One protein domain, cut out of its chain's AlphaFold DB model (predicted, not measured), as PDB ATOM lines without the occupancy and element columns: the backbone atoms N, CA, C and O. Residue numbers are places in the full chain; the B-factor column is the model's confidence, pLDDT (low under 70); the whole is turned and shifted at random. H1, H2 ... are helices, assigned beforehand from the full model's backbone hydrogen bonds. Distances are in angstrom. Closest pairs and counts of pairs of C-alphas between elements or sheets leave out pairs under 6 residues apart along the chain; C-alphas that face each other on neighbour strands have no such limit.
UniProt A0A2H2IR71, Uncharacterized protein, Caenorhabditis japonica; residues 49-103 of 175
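Overview. This is residues 49 to 103 of the 175 residues of an uncharacterized protein of Caenorhabditis japonica (UniProt A0A2H2IR71). Three helices make a flat, lightly packed group with H1 in the middle: H2 folds back toward H1 as a helical hairpin that overlaps it only in part, with residues 73 to 78 of H2 meeting H1 near Leu 57 and the rest of H2 reaching beyond it, and H3 crosses H1 steeply on another side. H2 and H3 meet H1 but not each other, and the turn of the hairpin, residues 63 to 69, sticks out, with 67 to 69 belonging to H2. The printed part has 55 residues, with named helices H1, H2 and H3 in that order and no named strand; its class is all helix. It is only just compact, close to loose, with a radius of gyration of the C-alphas of 12.1 A, and its C-alphas span 34 by 30 by 16 A.

Along the chain. H1, residues 50 to 58, begins at C-alpha 50 (119.387, 269.641, 333.775) and is 12.6 A long from first to last C-alpha. H2, residues 67 to 78, begins at C-alpha 67 (122.229, 293.241, 325.794) and measures 16.2 A. H3, residues 87 to 100, is the longest helix at 20.2 A and ends at C-alpha 100 (129.644, 281.298, 345.259).

Arrangement. H1 and H2 touch, H2 with residues 73 to 78 alone; their closest C-alphas, those of Leu 57 and Arg 77, are 5.6 A apart. They form a helical hairpin at a shallow tilt of 23 degrees, running opposite ways. H1 and H3 touch, H3 with residues 93 to 97 alone; their closest C-alphas, those of Tyr 55 and Leu 93, are 6.5 A apart. Their tilt is steep, 49 degrees, and they run the same way. H2 and H3 are apart. In H1 and H3 every O i to N i+4 pair is within hydrogen-bond range, in H2 7 of 8.

Size, cuts and confidence. The two C-alphas farthest apart, those of Tyr 65 and Asp 88, are 34.0 A apart. The printed part has no cut, and both links, of 8 residues each, are short. The mean pLDDT of the printed part is 78.3; residues 80 to 81 and 99 to 103 are under 70.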
ATOM      1  N   SER A  49     123.700 267.831 332.448       73.75
ATOM      2  CA  SER A  49     122.557 267.518 333.305       73.75
ATOM      3  C   SER A  49     121.646 268.744 333.426       73.75
ATOM      4  O   SER A  49     122.121 269.882 333.392       73.75
ATOM      5  N   LEU A  50     120.339 268.535 333.607       75.69
ATOM      6  CA  LEU A  50     119.387 269.641 333.775       75.69
ATOM      7  C   LEU A  50     119.806 270.580 334.915       75.69
ATOM      8  O   LEU A  50     119.774 271.796 334.752       75.69
ATOM      9  N   THR A  51     120.295 270.031 336.029       74.56
ATOM     10  CA  THR A  51     120.845 270.810 337.149       74.56
ATOM     11  C   THR A  51     122.023 271.681 336.721       74.56
ATOM     12  O   THR A  51     122.091 272.846 337.106       74.56
ATOM     13  N   ARG A  52     122.935 271.156 335.891       78.44
ATOM     14  CA  ARG A  52     124.084 271.916 335.387       78.44
ATOM     15  C   ARG A  52     123.652 273.049 334.460       78.44
ATOM     16  O   ARG A  52     124.183 274.146 334.586       78.44
ATOM     17  N   ILE A  53     122.699 272.804 333.562       81.00
ATOM     18  CA  ILE A  53     122.175 273.835 332.651       81.00
ATOM     19  C   ILE A  53     121.488 274.950 333.449       81.00
ATOM     20  O   ILE A  53     121.723 276.129 333.191       81.00
ATOM     21  N   ARG A  54     120.685 274.580 334.454       84.50
ATOM     22  CA  ARG A  54     119.996 275.525 335.344       84.50
ATOM     23  C   ARG A  54     120.973 276.371 336.154       84.50
ATOM     24  O   ARG A  54     120.821 277.585 336.219       84.50
ATOM     25  N   TYR A  55     121.999 275.741 336.718       82.56
ATOM     26  CA  TYR A  55     123.066 276.444 337.422       82.56
ATOM     27  C   TYR A  55     123.811 277.416 336.498       82.56
ATOM     28  O   TYR A  55     123.963 278.581 336.839       82.56
ATOM     29  N   GLU A  56     124.207 276.976 335.298       82.38
ATOM     30  CA  GLU A  56     124.898 277.841 334.335       82.38
ATOM     31  C   GLU A  56     124.074 279.063 333.936       82.38
ATOM     32  O   GLU A  56     124.664 280.122 333.759       82.38
ATOM     33  N   LEU A  57     122.744 278.939 333.810       86.38
ATOM     34  CA  LEU A  57     121.874 280.092 333.569       86.38
ATOM     35  C   LEU A  57     121.965 281.109 334.707       86.38
ATOM     36  O   LEU A  57     122.126 282.299 334.464       86.38
ATOM     37  N   LEU A  58     121.837 280.637 335.943       83.75
ATOM     38  CA  LEU A  58     121.805 281.509 337.109       83.75
ATOM     39  C   LEU A  58     123.179 282.120 337.431       83.75
ATOM     40  O   LEU A  58     123.253 283.137 338.112       83.75
ATOM     41  N   SER A  59     124.261 281.526 336.926       82.31
ATOM     42  CA  SER A  59     125.606 282.098 336.992       82.31
ATOM     43  C   SER A  59     125.900 283.117 335.883       82.31
ATOM     44  O   SER A  59     126.969 283.725 335.916       82.31
ATOM     45  N   VAL A  60     125.011 283.315 334.895       83.50
ATOM     46  CA  VAL A  60     125.214 284.340 333.858       83.50
ATOM     47  C   VAL A  60     125.091 285.720 334.501       83.50
ATOM     48  O   VAL A  60     124.029 286.100 334.988       83.50
ATOM     49  N   LYS A  61     126.183 286.485 334.473       82.81
ATOM     50  CA  LYS A  61     126.210 287.883 334.910       82.81
ATOM     51  C   LYS A  61     126.144 288.796 333.693       82.81
ATOM     52  O   LYS A  61     126.745 288.498 332.664       82.81
ATOM     53  N   PHE A  62     125.415 289.899 333.818       85.62
ATOM     54  CA  PHE A  62     125.463 290.965 332.826       85.62
ATOM     55  C   PHE A  62     126.751 291.771 333.026       85.62
ATOM     56  O   PHE A  62     127.030 292.211 334.140       85.62
ATOM     57  N   ASP A  63     127.533 291.937 331.966       83.62
ATOM     58  CA  ASP A  63     128.848 292.591 331.986       83.62
ATOM     59  C   ASP A  63     128.795 294.088 331.626       83.62
ATOM     60  O   ASP A  63     129.822 294.762 331.597       83.62
ATOM     61  N   GLY A  64     127.596 294.627 331.381       82.31
ATOM     62  CA  GLY A  64     127.384 296.029 331.014       82.31
ATOM     63  C   GLY A  64     127.283 296.279 329.508       82.31
ATOM     64  O   GLY A  64     126.842 297.359 329.114       82.31
ATOM     65  N   TYR A  65     127.598 295.293 328.664       82.31
ATOM     66  CA  TYR A  65     127.582 295.420 327.205       82.31
ATOM     67  C   TYR A  65     126.765 294.288 326.556       82.31
ATOM     68  O   TYR A  65     126.317 293.359 327.217       82.31
ATOM     69  N   GLY A  66     126.466 294.393 325.256       82.69
ATOM     70  CA  GLY A  66     125.879 293.269 324.506       82.69
ATOM     71  C   GLY A  66     124.538 292.743 325.048       82.69
ATOM     72  O   GLY A  66     124.361 291.553 325.309       82.69
ATOM     73  N   ARG A  67     123.546 293.627 325.242       86.00
ATOM     74  CA  ARG A  67     122.229 293.241 325.794       86.00
ATOM     75  C   ARG A  67     121.549 292.129 324.983       86.00
ATOM     76  O   ARG A  67     120.868 291.283 325.560       86.00
ATOM     77  N   LYS A  68     121.694 292.138 323.654       88.75
ATOM     78  CA  LYS A  68     121.071 291.136 322.773       88.75
ATOM     79  C   LYS A  68     121.699 289.760 322.990       88.75
ATOM     80  O   LYS A  68     120.977 288.769 323.080       88.75
ATOM     81  N   GLU A  69     123.012 289.721 323.148       87.06
ATOM     82  CA  GLU A  69     123.822 288.539 323.416       87.06
ATOM     83  C   GLU A  69     123.489 287.966 324.798       87.06
ATOM     84  O   GLU A  69     123.200 286.775 324.920       87.06
ATOM     85  N   TYR A  70     123.394 288.825 325.819       86.31
ATOM     86  CA  TYR A  70     122.936 288.441 327.156       86.31
ATOM     87  C   TYR A  70     121.528 287.822 327.129       86.31
ATOM     88  O   TYR A  70     121.318 286.726 327.652       86.31
ATOM     89  N   ILE A  71     120.566 288.468 326.457       87.94
ATOM     90  CA  ILE A  71     119.207 287.924 326.288       87.94
ATOM     91  C   ILE A  71     119.252 286.574 325.558       87.94
ATOM     92  O   ILE A  71     118.533 285.649 325.940       87.94
ATOM     93  N   GLY A  72     120.100 286.441 324.536       86.75
ATOM     94  CA  GLY A  72     120.324 285.186 323.822       86.75
ATOM     95  C   GLY A  72     120.823 284.074 324.746       86.75
ATOM     96  O   GLY A  72     120.264 282.977 324.749       86.75
ATOM     97  N   HIS A  73     121.811 284.368 325.594       82.31
ATOM     98  CA  HIS A  73     122.355 283.426 326.572       82.31
ATOM     99  C   HIS A  73     121.354 283.005 327.645       82.31
ATOM    100  O   HIS A  73     121.359 281.833 328.040       82.31
ATOM    101  N   VAL A  74     120.503 283.930 328.098       86.44
ATOM    102  CA  VAL A  74     119.420 283.638 329.042       86.44
ATOM    103  C   VAL A  74     118.378 282.739 328.382       86.44
ATOM    104  O   VAL A  74     118.068 281.666 328.898       86.44
ATOM    105  N   LYS A  75     117.883 283.119 327.197       84.69
ATOM    106  CA  LYS A  75     116.858 282.355 326.469       84.69
ATOM    107  C   LYS A  75     117.318 280.943 326.117       84.69
ATOM    108  O   LYS A  75     116.548 280.000 326.287       84.69
ATOM    109  N   SER A  76     118.567 280.773 325.678       80.06
ATOM    110  CA  SER A  76     119.078 279.458 325.272       80.06
ATOM    111  C   SER A  76     119.138 278.459 326.434       80.06
ATOM    112  O   SER A  76     118.932 277.266 326.221       80.06
ATOM    113  N   ARG A  77     119.382 278.935 327.665       76.94
ATOM    114  CA  ARG A  77     119.517 278.097 328.873       76.94
ATOM    115  C   ARG A  77     118.235 278.016 329.708       76.94
ATOM    116  O   ARG A  77     118.066 277.069 330.475       76.94
ATOM    117  N   PHE A  78     117.299 278.954 329.539       81.06
ATOM    118  CA  PHE A  78     115.986 278.901 330.191       81.06
ATOM    119  C   PHE A  78     115.091 277.771 329.645       81.06
ATOM    120  O   PHE A  78     114.156 277.344 330.310       81.06
ATOM    121  N   SER A  79     115.416 277.185 328.492       70.00
ATOM    122  CA  SER A  79     114.723 276.010 327.933       70.00
ATOM    123  C   SER A  79     114.791 274.736 328.809       70.00
ATOM    124  O   SER A  79     114.099 273.758 328.531       70.00
ATOM    125  N   ALA A  80     115.565 274.738 329.904       64.81
ATOM    126  CA  ALA A  80     115.853 273.599 330.789       64.81
ATOM    127  C   ALA A  80     114.689 273.091 331.687       64.81
ATOM    128  O   ALA A  80     114.929 272.575 332.784       64.81
ATOM    129  N   GLN A  81     113.431 273.211 331.242       69.62
ATOM    130  CA  GLN A  81     112.221 272.724 331.932       69.62
ATOM    131  C   GLN A  81     112.161 273.131 333.417       69.62
ATOM    132  O   GLN A  81     112.122 272.281 334.309       69.62
ATOM    133  N   TRP A  82     112.181 274.434 333.698       77.56
ATOM    134  CA  TRP A  82     112.090 274.977 335.064       77.56
ATOM    135  C   TRP A  82     110.775 274.628 335.763       77.56
ATOM    136  O   TRP A  82     110.758 274.431 336.971       77.56
ATOM    137  N   THR A  83     109.702 274.453 334.993       78.12
ATOM    138  CA  THR A  83     108.366 274.080 335.482       78.12
ATOM    139  C   THR A  83     108.309 272.714 336.165       78.12
ATOM    140  O   THR A  83     107.395 272.464 336.938       78.12
ATOM    141  N   LYS A  84     109.279 271.827 335.904       80.81
ATOM    142  CA  LYS A  84     109.364 270.494 336.526       80.81
ATOM    143  C   LYS A  84     110.322 270.444 337.718       80.81
ATOM    144  O   LYS A  84     110.617 269.363 338.220       80.81
ATOM    145  N   MET A  85     110.900 271.579 338.107       83.62
ATOM    146  CA  MET A  85     111.836 271.647 339.222       83.62
ATOM    147  C   MET A  85     111.069 271.696 340.541       83.62
ATOM    148  O   MET A  85     110.160 272.508 340.692       83.62
ATOM    149  N   THR A  86     111.440 270.842 341.493       83.56
ATOM    150  CA  THR A  86     110.837 270.876 342.831       83.56
ATOM    151  C   THR A  86     111.357 272.069 343.628       83.56
ATOM    152  O   THR A  86     112.435 272.601 343.346       83.56
ATOM    153  N   GLU A  87     110.614 272.469 344.658       79.62
ATOM    154  CA  GLU A  87     111.020 273.560 345.542       79.62
ATOM    155  C   GLU A  87     112.389 273.295 346.188       79.62
ATOM    156  O   GLU A  87     113.274 274.143 346.119       79.62
ATOM    157  N   ASP A  88     112.620 272.084 346.702       77.50
ATOM    158  CA  ASP A  88     113.911 271.693 347.281       77.50
ATOM    159  C   ASP A  88     115.071 271.829 346.282       77.50
ATOM    160  O   ASP A  88     116.157 272.291 346.634       77.50
ATOM    161  N   GLN A  89     114.852 271.457 345.015       76.44
ATOM    162  CA  GLN A  89     115.855 271.611 343.959       76.44
ATOM    163  C   GLN A  89     116.135 273.089 343.661       76.44
ATOM    164  O   GLN A  89     117.294 273.459 343.448       76.44
ATOM    165  N   ALA A  90     115.097 273.928 343.670       82.12
ATOM    166  CA  ALA A  90     115.214 275.372 343.496       82.12
ATOM    167  C   ALA A  90     116.016 276.007 344.642       82.12
ATOM    168  O   ALA A  90     116.972 276.742 344.388       82.12
ATOM    169  N   GLN A  91     115.673 275.668 345.891       78.31
ATOM    170  CA  GLN A  91     116.364 276.132 347.095       78.31
ATOM    171  C   GLN A  91     117.843 275.724 347.067       78.31
ATOM    172  O   GLN A  91     118.722 276.564 347.257       78.31
ATOM    173  N   CYS A  92     118.136 274.465 346.725       74.44
ATOM    174  CA  CYS A  92     119.509 273.972 346.612       74.44
ATOM    175  C   CYS A  92     120.333 274.726 345.557       74.44
ATOM    176  O   CYS A  92     121.503 275.042 345.796       74.44
ATOM    177  N   LEU A  93     119.750 275.013 344.388       77.19
ATOM    178  CA  LEU A  93     120.423 275.785 343.341       77.19
ATOM    179  C   LEU A  93     120.694 277.217 343.801       77.19
ATOM    180  O   LEU A  93     121.830 277.676 343.692       77.19
ATOM    181  N   LEU A  94     119.684 277.885 344.361       81.00
ATOM    182  CA  LEU A  94     119.791 279.264 344.831       81.00
ATOM    183  C   LEU A  94     120.870 279.412 345.913       81.00
ATOM    184  O   LEU A  94     121.693 280.326 345.838       81.00
ATOM    185  N   TRP A  95     120.938 278.472 346.859       73.88
ATOM    186  CA  TRP A  95     122.007 278.433 347.859       73.88
ATOM    187  C   TRP A  95     123.382 278.223 347.234       73.88
ATOM    188  O   TRP A  95     124.331 278.908 347.607       73.88
ATOM    189  N   SER A  96     123.496 277.329 346.250       72.44
ATOM    190  CA  SER A  96     124.771 277.068 345.571       72.44
ATOM    191  C   SER A  96     125.336 278.327 344.901       72.44
ATOM    192  O   SER A  96     126.544 278.541 344.916       72.44
ATOM    193  N   ILE A  97     124.473 279.181 344.346       78.25
ATOM    194  CA  ILE A  97     124.875 280.452 343.725       78.25
ATOM    195  C   ILE A  97     125.200 281.511 344.780       78.25
ATOM    196  O   ILE A  97     126.224 282.179 344.670       78.25
ATOM    197  N   GLY A  98     124.370 281.641 345.819       72.00
ATOM    198  CA  GLY A  98     124.590 282.620 346.891       72.00
ATOM    199  C   GLY A  98     125.864 282.364 347.707       72.00
ATOM    200  O   GLY A  98     126.504 283.302 348.185       72.00
ATOM    201  N   LEU A  99     126.278 281.100 347.833       68.75
ATOM    202  CA  LEU A  99     127.554 280.735 348.451       68.75
ATOM    203  C   LEU A  99     128.752 281.043 347.543       68.75
ATOM    204  O   LEU A  99     129.813 281.389 348.045       68.75
ATOM    205  N   GLN A 100     128.586 280.973 346.219       66.06
ATOM    206  CA  GLN A 100     129.644 281.298 345.259       66.06
ATOM    207  C   GLN A 100     129.932 282.805 345.176       66.06
ATOM    208  O   GLN A 100     131.048 283.198 344.854       66.06
ATOM    209  N   SER A 101     128.942 283.660 345.452       57.53
ATOM    210  CA  SER A 101     129.123 285.119 345.469       57.53
ATOM    211  C   SER A 101     129.827 285.651 346.720       57.53
ATOM    212  O   SER A 101     130.191 286.821 346.744       57.53
ATOM    213  N   ASN A 102     130.014 284.821 347.751       51.75
ATOM    214  CA  ASN A 102     130.804 285.177 348.923       51.75
ATOM    215  C   ASN A 102     132.243 284.688 348.731       51.75
ATOM    216  O   ASN A 102     132.571 283.558 349.079       51.75
ATOM    217  N   GLU A 103     133.125 285.565 348.252       51.25
ATOM    218  CA  GLU A 103     134.584 285.351 348.306       51.25
ATOM    219  C   GLU A 103     135.114 285.231 349.758       51.25
ATOM    220  O   GLU A 103     136.263 284.864 349.978       51.25
TER     221      GLU A 103